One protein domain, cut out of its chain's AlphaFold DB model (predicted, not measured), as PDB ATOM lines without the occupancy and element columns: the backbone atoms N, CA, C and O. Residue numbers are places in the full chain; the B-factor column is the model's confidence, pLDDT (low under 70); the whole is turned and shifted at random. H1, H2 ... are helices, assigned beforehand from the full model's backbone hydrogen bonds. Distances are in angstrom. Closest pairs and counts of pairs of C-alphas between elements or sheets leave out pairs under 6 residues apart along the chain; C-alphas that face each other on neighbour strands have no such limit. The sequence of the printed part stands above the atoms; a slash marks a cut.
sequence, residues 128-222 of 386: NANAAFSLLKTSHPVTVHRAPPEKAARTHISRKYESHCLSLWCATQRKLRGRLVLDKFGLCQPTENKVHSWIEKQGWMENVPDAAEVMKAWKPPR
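This is residues 128 to 222 of the 386 residues of the protein "N-lysine methyltransferase KMT5A-like protein" of Labeo rohita (UniProt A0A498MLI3). One long helix, H3, makes a spine, with a pair of short crossed helices at each end: H1 and H2 by its first residues, H4 and H5 by its last. The links 140 to 150 and 201 to 210 loop back toward the middle of the spine. The printed part has 95 residues, with five named helices in the order H1 to H5 and no named strand: all helix. It is elongated, spanning 45 by 28 by 18 A, and only just loose, close to compact, with a radius of gyration of the C-alphas of 15.4 A.

Find C-alpha 129 at (10.433, 12.832, 0.362); there H1 begins, residues 129 to 139, 15.7 A long. H2 is residues 151 to 157, 10.2 A. From C-alpha 162 at (9.529, 6.108, -5.188), H3 runs 33.0 A to residue 184. H4 is residues 192 to 200, 12.3 A, and H5, residues 211 to 217, 9.8 A, ends at (15.351, -3.595, 21.791).

Start at H3, the hub, which touches the other four helices. Its residues 164 to 169 alone touch H1, closest at C-alphas 165 and 133, 5.1 A, at a steep tilt of 64 degrees. Its residues 162 to 166 alone touch H2, about perpendicular at 76 degrees, with C-alphas 162 and 154 closest at 5.1 A. At the other end, look at C-alphas 178 and 214, 6.0 A: H5 only just touches H3, with 3 pairs within 8 A. H4 also only just touches H3, with 3 pairs, at residue 181 alone; C-alphas 181 and 195 are closest at 7.3 A. H4 and H5 touch at C-alphas 196 and 211, their closest, 5.6 A. H1 and H2 are apart from H4 and H5. Every O i to N i+4 pair is within hydrogen-bond range in H1, H3, H4 and H5; in H2, 2 of 3 are.

The C-alphas farthest apart, Arg 159 and Cys 188, are 45.8 A apart. The printed part has no cut. The link from H1 to H2 is long. Confidence is under 70 at residues 183, 186 to 188 and 219 to 222.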
ATOM      1  N   ASN A 128       8.337  16.971  -1.267       79.50
ATOM      2  CA  ASN A 128       9.565  16.410  -0.713       79.50
ATOM      3  C   ASN A 128       9.366  14.935  -0.330       79.50
ATOM      4  O   ASN A 128       8.250  14.419  -0.331       79.50
ATOM      5  N   ALA A 129      10.454  14.257   0.033       71.44
ATOM      6  CA  ALA A 129      10.433  12.832   0.362       71.44
ATOM      7  C   ALA A 129       9.443  12.464   1.487       71.44
ATOM      8  O   ALA A 129       8.808  11.412   1.431       71.44
ATOM      9  N   ASN A 130       9.272  13.337   2.488       70.69
ATOM     10  CA  ASN A 130       8.329  13.113   3.586       70.69
ATOM     11  C   ASN A 130       6.880  13.324   3.139       70.69
ATOM     12  O   ASN A 130       6.013  12.549   3.533       70.69
ATOM     13  N   ALA A 131       6.621  14.341   2.313       72.19
ATOM     14  CA  ALA A 131       5.309  14.598   1.728       72.19
ATOM     15  C   ALA A 131       4.853  13.422   0.849       72.19
ATOM     16  O   ALA A 131       3.774  12.876   1.068       72.19
ATOM     17  N   ALA A 132       5.727  12.949  -0.045       74.19
ATOM     18  CA  ALA A 132       5.475  11.771  -0.871       74.19
ATOM     19  C   ALA A 132       5.215  10.518  -0.013       74.19
ATOM     20  O   ALA A 132       4.271   9.769  -0.255       74.19
ATOM     21  N   PHE A 133       5.993  10.304   1.054       76.06
ATOM     22  CA  PHE A 133       5.761   9.172   1.953       76.06
ATOM     23  C   PHE A 133       4.445   9.282   2.741       76.06
ATOM     24  O   PHE A 133       3.801   8.265   3.005       76.06
ATOM     25  N   SER A 134       4.028  10.488   3.127       72.19
ATOM     26  CA  SER A 134       2.732  10.714   3.776       72.19
ATOM     27  C   SER A 134       1.570  10.389   2.839       72.19
ATOM     28  O   SER A 134       0.703   9.614   3.232       72.19
ATOM     29  N   LEU A 135       1.605  10.865   1.591       76.44
ATOM     30  CA  LEU A 135       0.600  10.533   0.570       76.44
ATOM     31  C   LEU A 135       0.543   9.025   0.284       76.44
ATOM     32  O   LEU A 135      -0.537   8.435   0.189       76.44
ATOM     33  N   LEU A 136       1.707   8.368   0.224       80.62
ATOM     34  CA  LEU A 136       1.769   6.915   0.078       80.62
ATOM     35  C   LEU A 136       1.126   6.196   1.269       80.62
ATOM     36  O   LEU A 136       0.477   5.179   1.071       80.62
ATOM     37  N   LYS A 137       1.276   6.693   2.501       74.94
ATOM     38  CA  LYS A 137       0.632   6.082   3.675       74.94
ATOM     39  C   LYS A 137      -0.884   6.242   3.676       74.94
ATOM     40  O   LYS A 137      -1.551   5.354   4.193       74.94
ATOM     41  N   THR A 138      -1.411   7.321   3.105       72.62
ATOM     42  CA  THR A 138      -2.859   7.524   2.983       72.62
ATOM     43  C   THR A 138      -3.480   6.513   2.022       72.62
ATOM     44  O   THR A 138      -4.468   5.875   2.360       72.62
ATOM     45  N   SER A 139      -2.857   6.290   0.861       76.88
ATOM     46  CA  SER A 139      -3.333   5.295  -0.116       76.88
ATOM     47  C   SER A 139      -2.972   3.851   0.269       76.88
ATOM     48  O   SER A 139      -3.748   2.916   0.071       76.88
ATOM     49  N   HIS A 140      -1.794   3.651   0.863       80.44
ATOM     50  CA  HIS A 140      -1.239   2.350   1.236       80.44
ATOM     51  C   HIS A 140      -0.798   2.322   2.712       80.44
ATOM     52  O   HIS A 140       0.407   2.261   3.001       80.44
ATOM     53  N   PRO A 141      -1.760   2.310   3.661       76.25
ATOM     54  CA  PRO A 141      -1.477   2.194   5.086       76.25
ATOM     55  C   PRO A 141      -0.491   1.076   5.423       76.25
ATOM     56  O   PRO A 141      -0.616  -0.056   4.938       76.25
ATOM     57  N   VAL A 142       0.479   1.399   6.283       78.19
ATOM     58  CA  VAL A 142       1.451   0.429   6.797       78.19
ATOM     59  C   VAL A 142       0.776  -0.393   7.891       78.19
ATOM     60  O   VAL A 142       0.528   0.110   8.984       78.19
ATOM     61  N   THR A 143       0.501  -1.666   7.618       79.50
ATOM     62  CA  THR A 143      -0.049  -2.606   8.608       79.50
ATOM     63  C   THR A 143       0.897  -3.784   8.815       79.50
ATOM     64  O   THR A 143       1.841  -3.979   8.052       79.50
ATOM     65  N   VAL A 144       0.660  -4.597   9.845       72.75
ATOM     66  CA  VAL A 144       1.511  -5.758  10.161       72.75
ATOM     67  C   VAL A 144       1.418  -6.895   9.133       72.75
ATOM     68  O   VAL A 144       2.372  -7.659   9.005       72.75
ATOM     69  N   HIS A 145       0.330  -6.998   8.364       79.94
ATOM     70  CA  HIS A 145       0.104  -8.121   7.438       79.94
ATOM     71  C   HIS A 145       0.157  -7.742   5.951       79.94
ATOM     72  O   HIS A 145       0.237  -8.634   5.113       79.94
ATOM     73  N   ARG A 146       0.135  -6.452   5.596       78.12
ATOM     74  CA  ARG A 146       0.098  -6.027   4.188       78.12
ATOM     75  C   ARG A 146       1.434  -6.265   3.475       78.12
ATOM     76  O   ARG A 146       2.492  -6.129   4.087       78.12
ATOM     77  N   ALA A 147       1.385  -6.558   2.182       84.50
ATOM     78  CA  ALA A 147       2.566  -6.539   1.323       84.50
ATOM     79  C   ALA A 147       3.022  -5.091   1.037       84.50
ATOM     80  O   ALA A 147       2.201  -4.168   1.123       84.50
ATOM     81  N   PRO A 148       4.305  -4.865   0.705       87.88
ATOM     82  CA  PRO A 148       4.786  -3.564   0.268       87.88
ATOM     83  C   PRO A 148       4.054  -3.045  -0.970       87.88
ATOM     84  O   PRO A 148       3.644  -3.831  -1.824       87.88
ATOM     85  N   PRO A 149       3.914  -1.714  -1.100       88.50
ATOM     86  CA  PRO A 149       3.277  -1.118  -2.258       88.50
ATOM     87  C   PRO A 149       4.093  -1.390  -3.523       88.50
ATOM     88  O   PRO A 149       5.309  -1.150  -3.582       88.50
ATOM     89  N   GLU A 150       3.395  -1.859  -4.554       90.12
ATOM     90  CA  GLU A 150       3.968  -2.130  -5.864       90.12
ATOM     91  C   GLU A 150       4.612  -0.877  -6.469       90.12
ATOM     92  O   GLU A 150       4.332   0.261  -6.081       90.12
ATOM     93  N   LYS A 151       5.501  -1.074  -7.449       88.44
ATOM     94  CA  LYS A 151       6.197   0.043  -8.097       88.44
ATOM     95  C   LYS A 151       5.212   1.059  -8.684       88.44
ATOM     96  O   LYS A 151       5.360   2.240  -8.403       88.44
ATOM     97  N   ALA A 152       4.173   0.601  -9.384       85.44
ATOM     98  CA  ALA A 152       3.171   1.467 -10.010       85.44
ATOM     99  C   ALA A 152       2.495   2.424  -9.010       85.44
ATOM    100  O   ALA A 152       2.419   3.623  -9.264       85.44
ATOM    101  N   ALA A 153       2.096   1.919  -7.838       83.94
ATOM    102  CA  ALA A 153       1.494   2.724  -6.777       83.94
ATOM    103  C   ALA A 153       2.451   3.799  -6.235       83.94
ATOM    104  O   ALA A 153       2.039   4.915  -5.941       83.94
ATOM    105  N   ARG A 154       3.748   3.489  -6.127       88.62
ATOM    106  CA  ARG A 154       4.764   4.443  -5.652       88.62
ATOM    107  C   ARG A 154       5.099   5.495  -6.704       88.62
ATOM    108  O   ARG A 154       5.199   6.672  -6.370       88.62
ATOM    109  N   THR A 155       5.231   5.073  -7.960       86.56
ATOM    110  CA  THR A 155       5.459   5.951  -9.111       86.56
ATOM    111  C   THR A 155       4.293   6.931  -9.303       86.56
ATOM    112  O   THR A 155       4.535   8.070  -9.686       86.56
ATOM    113  N   HIS A 156       3.053   6.515  -9.010       83.31
ATOM    114  CA  HIS A 156       1.873   7.386  -9.065       83.31
ATOM    115  C   HIS A 156       1.922   8.525  -8.033       83.31
ATOM    116  O   HIS A 156       1.437   9.614  -8.309       83.31
ATOM    117  N   ILE A 157       2.543   8.298  -6.869       80.62
ATOM    118  CA  ILE A 157       2.716   9.334  -5.841       80.62
ATOM    119  C   ILE A 157       3.881  10.269  -6.170       80.62
ATOM    120  O   ILE A 157       3.753  11.482  -6.047       80.62
ATOM    121  N   SER A 158       5.043   9.706  -6.507       84.44
ATOM    122  CA  SER A 158       6.205  10.485  -6.931       84.44
ATOM    123  C   SER A 158       7.228   9.593  -7.620       84.44
ATOM    124  O   SER A 158       7.769   8.661  -7.014       84.44
ATOM    125  N   ARG A 159       7.589   9.927  -8.862       85.06
ATOM    126  CA  ARG A 159       8.677   9.242  -9.584       85.06
ATOM    127  C   ARG A 159      10.020   9.495  -8.919       85.06
ATOM    128  O   ARG A 159      10.866   8.607  -8.857       85.06
ATOM    129  N   LYS A 160      10.213  10.708  -8.397       86.44
ATOM    130  CA  LYS A 160      11.477  11.135  -7.791       86.44
ATOM    131  C   LYS A 160      11.764  10.419  -6.473       86.44
ATOM    132  O   LYS A 160      12.915  10.083  -6.197       86.44
ATOM    133  N   TYR A 161      10.739  10.194  -5.651       85.00
ATOM    134  CA  TYR A 161      10.906   9.641  -4.305       85.00
ATOM    135  C   TYR A 161      10.438   8.181  -4.165       85.00
ATOM    136  O   TYR A 161      10.413   7.678  -3.040       85.00
ATOM    137  N   GLU A 162      10.116   7.463  -5.253       89.75
ATOM    138  CA  GLU A 162       9.529   6.108  -5.188       89.75
ATOM    139  C   GLU A 162      10.353   5.104  -4.360       89.75
ATOM    140  O   GLU A 162       9.806   4.326  -3.568       89.75
ATOM    141  N   SER A 163      11.679   5.120  -4.511       87.00
ATOM    142  CA  SER A 163      12.594   4.210  -3.813       87.00
ATOM    143  C   SER A 163      12.725   4.589  -2.343       87.00
ATOM    144  O   SER A 163      12.772   3.722  -1.469       87.00
ATOM    145  N   HIS A 164      12.722   5.893  -2.059       84.69
ATOM    146  CA  HIS A 164      12.756   6.405  -0.696       84.69
ATOM    147  C   HIS A 164      11.471   6.042   0.057       84.69
ATOM    148  O   HIS A 164      11.530   5.562   1.188       84.69
ATOM    149  N   CYS A 165      10.317   6.181  -0.600       83.12
ATOM    150  CA  CYS A 165       9.025   5.829  -0.027       83.12
ATOM    151  C   CYS A 165       8.918   4.328   0.269       83.12
ATOM    152  O   CYS A 165       8.451   3.967   1.346       83.12
ATOM    153  N   LEU A 166       9.414   3.454  -0.621       90.62
ATOM    154  CA  LEU A 166       9.483   2.012  -0.344       90.62
ATOM    155  C   LEU A 166      10.371   1.706   0.861       90.62
ATOM    156  O   LEU A 166       9.955   0.975   1.756       90.62
ATOM    157  N   SER A 167      11.573   2.286   0.904       87.62
ATOM    158  CA  SER A 167      12.509   2.079   2.011       87.62
ATOM    159  C   SER A 167      11.893   2.483   3.356       87.62
ATOM    160  O   SER A 167      11.918   1.706   4.316       87.62
ATOM    161  N   LEU A 168      11.250   3.657   3.416       84.12
ATOM    162  CA  LEU A 168      10.550   4.138   4.610       84.12
ATOM    163  C   LEU A 168       9.342   3.272   4.984       84.12
ATOM    164  O   LEU A 168       9.134   3.005   6.171       84.12
ATOM    165  N   TRP A 169       8.562   2.815   4.000       89.06
ATOM    166  CA  TRP A 169       7.411   1.937   4.214       89.06
ATOM    167  C   TRP A 169       7.853   0.608   4.836       89.06
ATOM    168  O   TRP A 169       7.385   0.245   5.917       89.06
ATOM    169  N   CYS A 170       8.851  -0.049   4.241       87.19
ATOM    170  CA  CYS A 170       9.427  -1.299   4.740       87.19
ATOM    171  C   CYS A 170      10.069  -1.129   6.126       87.19
ATOM    172  O   CYS A 170       9.890  -1.962   7.017       87.19
ATOM    173  N   ALA A 171      10.791  -0.028   6.358       81.19
ATOM    174  CA  ALA A 171      11.369   0.277   7.666       81.19
ATOM    175  C   ALA A 171      10.294   0.504   8.741       81.19
ATOM    176  O   ALA A 171      10.445   0.041   9.872       81.19
ATOM    177  N   THR A 172       9.201   1.179   8.392       76.88
ATOM    178  CA  THR A 172       8.080   1.429   9.306       76.88
ATOM    179  C   THR A 172       7.342   0.130   9.619       76.88
ATOM    180  O   THR A 172       7.057  -0.136  10.785       76.88
ATOM    181  N   GLN A 173       7.123  -0.730   8.624       85.44
ATOM    182  CA  GLN A 173       6.497  -2.031   8.837       85.44
ATOM    183  C   GLN A 173       7.349  -2.941   9.731       85.44
ATOM    184  O   GLN A 173       6.823  -3.526  10.677       85.44
ATOM    185  N   ARG A 174       8.667  -3.013   9.494       84.00
ATOM    186  CA  ARG A 174       9.590  -3.761  10.366       84.00
ATOM    187  C   ARG A 174       9.514  -3.284  11.815       84.00
ATOM    188  O   ARG A 174       9.459  -4.113  12.718       84.00
ATOM    189  N   LYS A 175       9.443  -1.966  12.048       79.00
ATOM    190  CA  LYS A 175       9.273  -1.395  13.397       79.00
ATOM    191  C   LYS A 175       7.937  -1.782  14.031       79.00
ATOM    192  O   LYS A 175       7.920  -2.154  15.200       79.00
ATOM    193  N   LEU A 176       6.836  -1.716  13.279       73.56
ATOM    194  CA  LEU A 176       5.510  -2.118  13.766       73.56
ATOM    195  C   LEU A 176       5.479  -3.596  14.157       73.56
ATOM    196  O   LEU A 176       5.012  -3.940  15.238       73.56
ATOM    197  N   ARG A 177       6.036  -4.465  13.312       84.62
ATOM    198  CA  ARG A 177       6.148  -5.897  13.596       84.62
ATOM    199  C   ARG A 177       7.056  -6.178  14.785       84.62
ATOM    200  O   ARG A 177       6.672  -6.945  15.653       84.62
ATOM    201  N   GLY A 178       8.208  -5.513  14.876       78.38
ATOM    202  CA  GLY A 178       9.085  -5.610  16.044       78.38
ATOM    203  C   GLY A 178       8.368  -5.204  17.335       78.38
ATOM    204  O   GLY A 178       8.486  -5.892  18.341       78.38
ATOM    205  N   ARG A 179       7.549  -4.146  17.298       75.19
ATOM    206  CA  ARG A 179       6.724  -3.740  18.443       75.19
ATOM    207  C   ARG A 179       5.670  -4.785  18.806       75.19
ATOM    208  O   ARG A 179       5.549  -5.108  19.977       75.19
ATOM    209  N   LEU A 180       4.978  -5.359  17.822       78.88
ATOM    210  CA  LEU A 180       4.027  -6.453  18.048       78.88
ATOM    211  C   LEU A 180       4.701  -7.662  18.720       78.88
ATOM    212  O   LEU A 180       4.139  -8.253  19.640       78.88
ATOM    213  N   VAL A 181       5.915  -8.008  18.279       80.94
ATOM    214  CA  VAL A 181       6.718  -9.069  18.898       80.94
ATOM    215  C   VAL A 181       7.029  -8.709  20.357       80.94
ATOM    216  O   VAL A 181       6.798  -9.523  21.245       80.94
ATOM    217  N   LEU A 182       7.502  -7.489  20.626       73.62
ATOM    218  CA  LEU A 182       7.805  -7.024  21.986       73.62
ATOM    219  C   LEU A 182       6.577  -7.055  22.905       73.62
ATOM    220  O   LEU A 182       6.661  -7.590  24.009       73.62
ATOM    221  N   ASP A 183       5.435  -6.553  22.433       69.12
ATOM    222  CA  ASP A 183       4.177  -6.538  23.185       69.12
ATOM    223  C   ASP A 183       3.678  -7.964  23.473       69.12
ATOM    224  O   ASP A 183       3.038  -8.214  24.497       69.12
ATOM    225  N   LYS A 184       4.013  -8.937  22.611       76.00
ATOM    226  CA  LYS A 184       3.640 -10.337  22.820       76.00
ATOM    227  C   LYS A 184       4.387 -10.996  23.978       76.00
ATOM    228  O   LYS A 184       3.809 -11.859  24.643       76.00
ATOM    229  N   PHE A 185       5.654 -10.647  24.190       71.56
ATOM    230  CA  PHE A 185       6.530 -11.353  25.129       71.56
ATOM    231  C   PHE A 185       6.492 -10.835  26.575       71.56
ATOM    232  O   PHE A 185       7.240 -11.334  27.408       71.56
ATOM    233  N   GLY A 186       5.548  -9.954  26.914       61.16
ATOM    234  CA  GLY A 186       5.182  -9.673  28.305       61.16
ATOM    235  C   GLY A 186       6.322  -9.130  29.177       61.16
ATOM    236  O   GLY A 186       7.184  -8.382  28.715       61.16
ATOM    237  N   LEU A 187       6.279  -9.466  30.472       56.03
ATOM    238  CA  LEU A 187       7.165  -8.915  31.505       56.03
ATOM    239  C   LEU A 187       8.488  -9.691  31.650       56.03
ATOM    240  O   LEU A 187       9.449  -9.171  32.219       56.03
ATOM    241  N   CYS A 188       8.552 -10.911  31.112       59.16
ATOM    242  CA  CYS A 188       9.752 -11.746  31.066       59.16
ATOM    243  C   CYS A 188      10.600 -11.455  29.832       59.16
ATOM    244  O   CYS A 188      10.066 -11.396  28.728       59.16
ATOM    245  N   GLN A 189      11.926 -11.421  29.978       70.56
ATOM    246  CA  GLN A 189      12.799 -11.416  28.806       70.56
ATOM    247  C   GLN A 189      12.650 -12.758  28.058       70.56
ATOM    248  O   GLN A 189      12.937 -13.810  28.641       70.56
ATOM    249  N   PRO A 190      12.183 -12.772  26.795       79.19
ATOM    250  CA  PRO A 190      12.104 -14.007  26.023       79.19
ATOM    251  C   PRO A 190      13.509 -14.484  25.630       79.19
ATOM    252  O   PRO A 190      14.475 -13.739  25.718       79.19
ATOM    253  N   THR A 191      13.649 -15.735  25.194       84.62
ATOM    254  CA  THR A 191      14.887 -16.182  24.534       84.62
ATOM    255  C   THR A 191      14.797 -15.902  23.040       84.62
ATOM    256  O   THR A 191      13.702 -15.921  22.474       84.62
ATOM    257  N   GLU A 192      15.935 -15.716  22.373       89.19
ATOM    258  CA  GLU A 192      15.973 -15.467  20.927       89.19
ATOM    259  C   GLU A 192      15.250 -16.566  20.129       89.19
ATOM    260  O   GLU A 192      14.407 -16.262  19.292       89.19
ATOM    261  N   ASN A 193      15.442 -17.844  20.485       89.50
ATOM    262  CA  ASN A 193      14.739 -18.972  19.853       89.50
ATOM    263  C   ASN A 193      13.210 -18.883  19.987       89.50
ATOM    264  O   ASN A 193      12.481 -19.253  19.062       89.50
ATOM    265  N   LYS A 194      12.705 -18.404  21.135       86.31
ATOM    266  CA  LYS A 194      11.261 -18.200  21.341       86.31
ATOM    267  C   LYS A 194      10.742 -17.071  20.461       86.31
ATOM    268  O   LYS A 194       9.658 -17.206  19.897       86.31
ATOM    269  N   VAL A 195      11.515 -15.991  20.338       88.81
ATOM    270  CA  VAL A 195      11.200 -14.867  19.451       88.81
ATOM    271  C   VAL A 195      11.173 -15.334  17.996       88.81
ATOM    272  O   VAL A 195      10.163 -15.138  17.324       88.81
ATOM    273  N   HIS A 196      12.211 -16.042  17.548       91.81
ATOM    274  CA  HIS A 196      12.315 -16.599  16.200       91.81
ATOM    275  C   HIS A 196      11.126 -17.504  15.856       91.81
ATOM    276  O   HIS A 196      10.394 -17.241  14.905       91.81
ATOM    277  N   SER A 197      10.852 -18.500  16.706       90.44
ATOM    278  CA  SER A 197       9.740 -19.443  16.509       90.44
ATOM    279  C   SER A 197       8.377 -18.746  16.443       90.44
ATOM    280  O   SER A 197       7.438 -19.244  15.825       90.44
ATOM    281  N   TRP A 198       8.215 -17.618  17.141       90.88
ATOM    282  CA  TRP A 198       6.974 -16.851  17.102       90.88
ATOM    283  C   TRP A 198       6.848 -16.020  15.824       90.88
ATOM    284  O   TRP A 198       5.754 -15.953  15.262       90.88
ATOM    285  N   ILE A 199       7.954 -15.426  15.363       90.19
ATOM    286  CA  ILE A 199       8.028 -14.678  14.104       90.19
ATOM    287  C   ILE A 199       7.709 -15.601  12.922       90.19
ATOM    288  O   ILE A 199       6.872 -15.244  12.097       90.19
ATOM    289  N   GLU A 200       8.284 -16.808  12.880       91.31
ATOM    290  CA  GLU A 200       8.002 -17.805  11.832       91.31
ATOM    291  C   GLU A 200       6.509 -18.146  11.747       91.31
ATOM    292  O   GLU A 200       5.936 -18.216  10.660       91.31
ATOM    293  N   LYS A 201       5.835 -18.265  12.897       89.88
ATOM    294  CA  LYS A 201       4.387 -18.525  12.957       89.88
ATOM    295  C   LYS A 201       3.529 -17.401  12.374       89.88
ATOM    296  O   LYS A 201       2.362 -17.650  12.091       89.88
ATOM    297  N   GLN A 202       4.064 -16.188  12.209       86.19
ATOM    298  CA  GLN A 202       3.318 -15.085  11.596       86.19
ATOM    299  C   GLN A 202       3.263 -15.179  10.064       86.19
ATOM    300  O   GLN A 202       2.506 -14.431   9.447       86.19
ATOM    301  N   GLY A 203       4.056 -16.065   9.443       87.81
ATOM    302  CA  GLY A 203       4.054 -16.271   7.990       87.81
ATOM    303  C   GLY A 203       4.534 -15.059   7.184       87.81
ATOM    304  O   GLY A 203       4.140 -14.878   6.034       87.81
ATOM    305  N   TRP A 204       5.342 -14.180   7.783       88.00
ATOM    306  CA  TRP A 204       5.873 -13.010   7.090       88.00
ATOM    307  C   TRP A 204       7.010 -13.410   6.147       88.00
ATOM    308  O   TRP A 204       8.013 -13.957   6.591       88.00
ATOM    309  N   MET A 205       6.866 -13.085   4.862       85.62
ATOM    310  CA  MET A 205       7.872 -13.388   3.828       85.62
ATOM    311  C   MET A 205       8.828 -12.221   3.556       85.62
ATOM    312  O   MET A 205       9.979 -12.414   3.188       85.62
ATOM    313  N   GLU A 206       8.360 -10.997   3.766       84.62
ATOM    314  CA  GLU A 206       9.125  -9.765   3.566       84.62
ATOM    315  C   GLU A 206       9.105  -8.953   4.850       84.62
ATOM    316  O   GLU A 206       8.211  -9.159   5.661       84.62
ATOM    317  N   ASN A 207      10.036  -8.013   5.049       85.25
ATOM    318  CA  ASN A 207      10.052  -7.118   6.219       85.25
ATOM    319  C   ASN A 207       9.946  -7.861   7.564       85.25
ATOM    320  O   ASN A 207       9.266  -7.410   8.494       85.25
ATOM    321  N   VAL A 208      10.586  -9.025   7.642       88.81
ATOM    322  CA  VAL A 208      10.644  -9.853   8.845       88.81
ATOM    323  C   VAL A 208      11.566  -9.164   9.860       88.81
ATOM    324  O   VAL A 208      12.673  -8.761   9.487       88.81
ATOM    325  N   PRO A 209      11.124  -8.935  11.110       87.88
ATOM    326  CA  PRO A 209      12.005  -8.435  12.158       87.88
ATOM    327  C   PRO A 209      13.115  -9.438  12.457       87.88
ATOM    328  O   PRO A 209      12.865 -10.639  12.514       87.88
ATOM    329  N   ASP A 210      14.319  -8.936  12.702       90.31
ATOM    330  CA  ASP A 210      15.417  -9.762  13.186       90.31
ATOM    331  C   ASP A 210      15.232 -10.067  14.683       90.31
ATOM    332  O   ASP A 210      14.966  -9.164  15.483       90.31
ATOM    333  N   ALA A 211      15.332 -11.343  15.061       88.50
ATOM    334  CA  ALA A 211      15.069 -11.778  16.430       88.50
ATOM    335  C   ALA A 211      16.098 -11.214  17.423       88.50
ATOM    336  O   ALA A 211      15.710 -10.796  18.516       88.50
ATOM    337  N   ALA A 212      17.377 -11.140  17.038       87.81
ATOM    338  CA  ALA A 212      18.445 -10.607  17.879       87.81
ATOM    339  C   ALA A 212      18.287  -9.093  18.103       87.81
ATOM    340  O   ALA A 212      18.420  -8.607  19.230       87.81
ATOM    341  N   GLU A 213      17.916  -8.335  17.070       85.75
ATOM    342  CA  GLU A 213      17.625  -6.902  17.188       85.75
ATOM    343  C   GLU A 213      16.363  -6.628  18.020       85.75
ATOM    344  O   GLU A 213      16.350  -5.707  18.842       85.75
ATOM    345  N   VAL A 214      15.311  -7.446  17.885       83.62
ATOM    346  CA  VAL A 214      14.126  -7.355  18.761       83.62
ATOM    347  C   VAL A 214      14.506  -7.641  20.213       83.62
ATOM    348  O   VAL A 214      14.097  -6.906  21.110       83.62
ATOM    349  N   MET A 215      15.332  -8.660  20.450       83.31
ATOM    350  CA  MET A 215      15.857  -9.001  21.772       83.31
ATOM    351  C   MET A 215      16.682  -7.867  22.386       83.31
ATOM    352  O   MET A 215      16.520  -7.553  23.564       83.31
ATOM    353  N   LYS A 216      17.525  -7.208  21.588       84.00
ATOM    354  CA  LYS A 216      18.311  -6.036  21.999       84.00
ATOM    355  C   LYS A 216      17.435  -4.817  22.301       84.00
ATOM    356  O   LYS A 216      17.764  -4.020  23.179       84.00
ATOM    357  N   ALA A 217      16.328  -4.659  21.576       77.94
ATOM    358  CA  ALA A 217      15.351  -3.595  21.791       77.94
ATOM    359  C   ALA A 217      14.379  -3.885  22.948       77.94
ATOM    360  O   ALA A 217      13.706  -2.957  23.413       77.94
ATOM    361  N   TRP A 218      14.301  -5.137  23.413       79.19
ATOM    362  CA  TRP A 218      13.445  -5.524  24.524       79.19
ATOM    363  C   TRP A 218      13.868  -4.791  25.792       79.19
ATOM    364  O   TRP A 218      15.028  -4.803  26.208       79.19
ATOM    365  N   LYS A 219      12.898  -4.126  26.414       67.06
ATOM    366  CA  LYS A 219      13.065  -3.476  27.707       67.06
ATOM    367  C   LYS A 219      12.059  -4.103  28.657       67.06
ATOM    368  O   LYS A 219      10.896  -4.215  28.268       67.06
ATOM    369  N   PRO A 220      12.458  -4.441  29.895       57.97
ATOM    370  CA  PRO A 220      11.486  -4.842  30.894       57.97
ATOM    371  C   PRO A 220      10.456  -3.712  31.031       57.97
ATOM    372  O   PRO A 220      10.859  -2.535  31.056       57.97
ATOM    373  N   PRO A 221       9.148  -4.016  31.094       54.66
ATOM    374  CA  PRO A 221       8.134  -3.004  31.352       54.66
ATOM    375  C   PRO A 221       8.545  -2.172  32.570       54.66
ATOM    376  O   PRO A 221       9.031  -2.703  33.572       54.66
ATOM    377  N   ARG A 222       8.471  -0.842  32.430       46.19
ATOM    378  CA  ARG A 222       9.063   0.105  33.385       46.19
ATOM    379  C   ARG A 222       8.645  -0.246  34.820       46.19
ATOM    380  O   ARG A 222       7.475  -0.158  35.165       46.19
TER     381      ARG A 222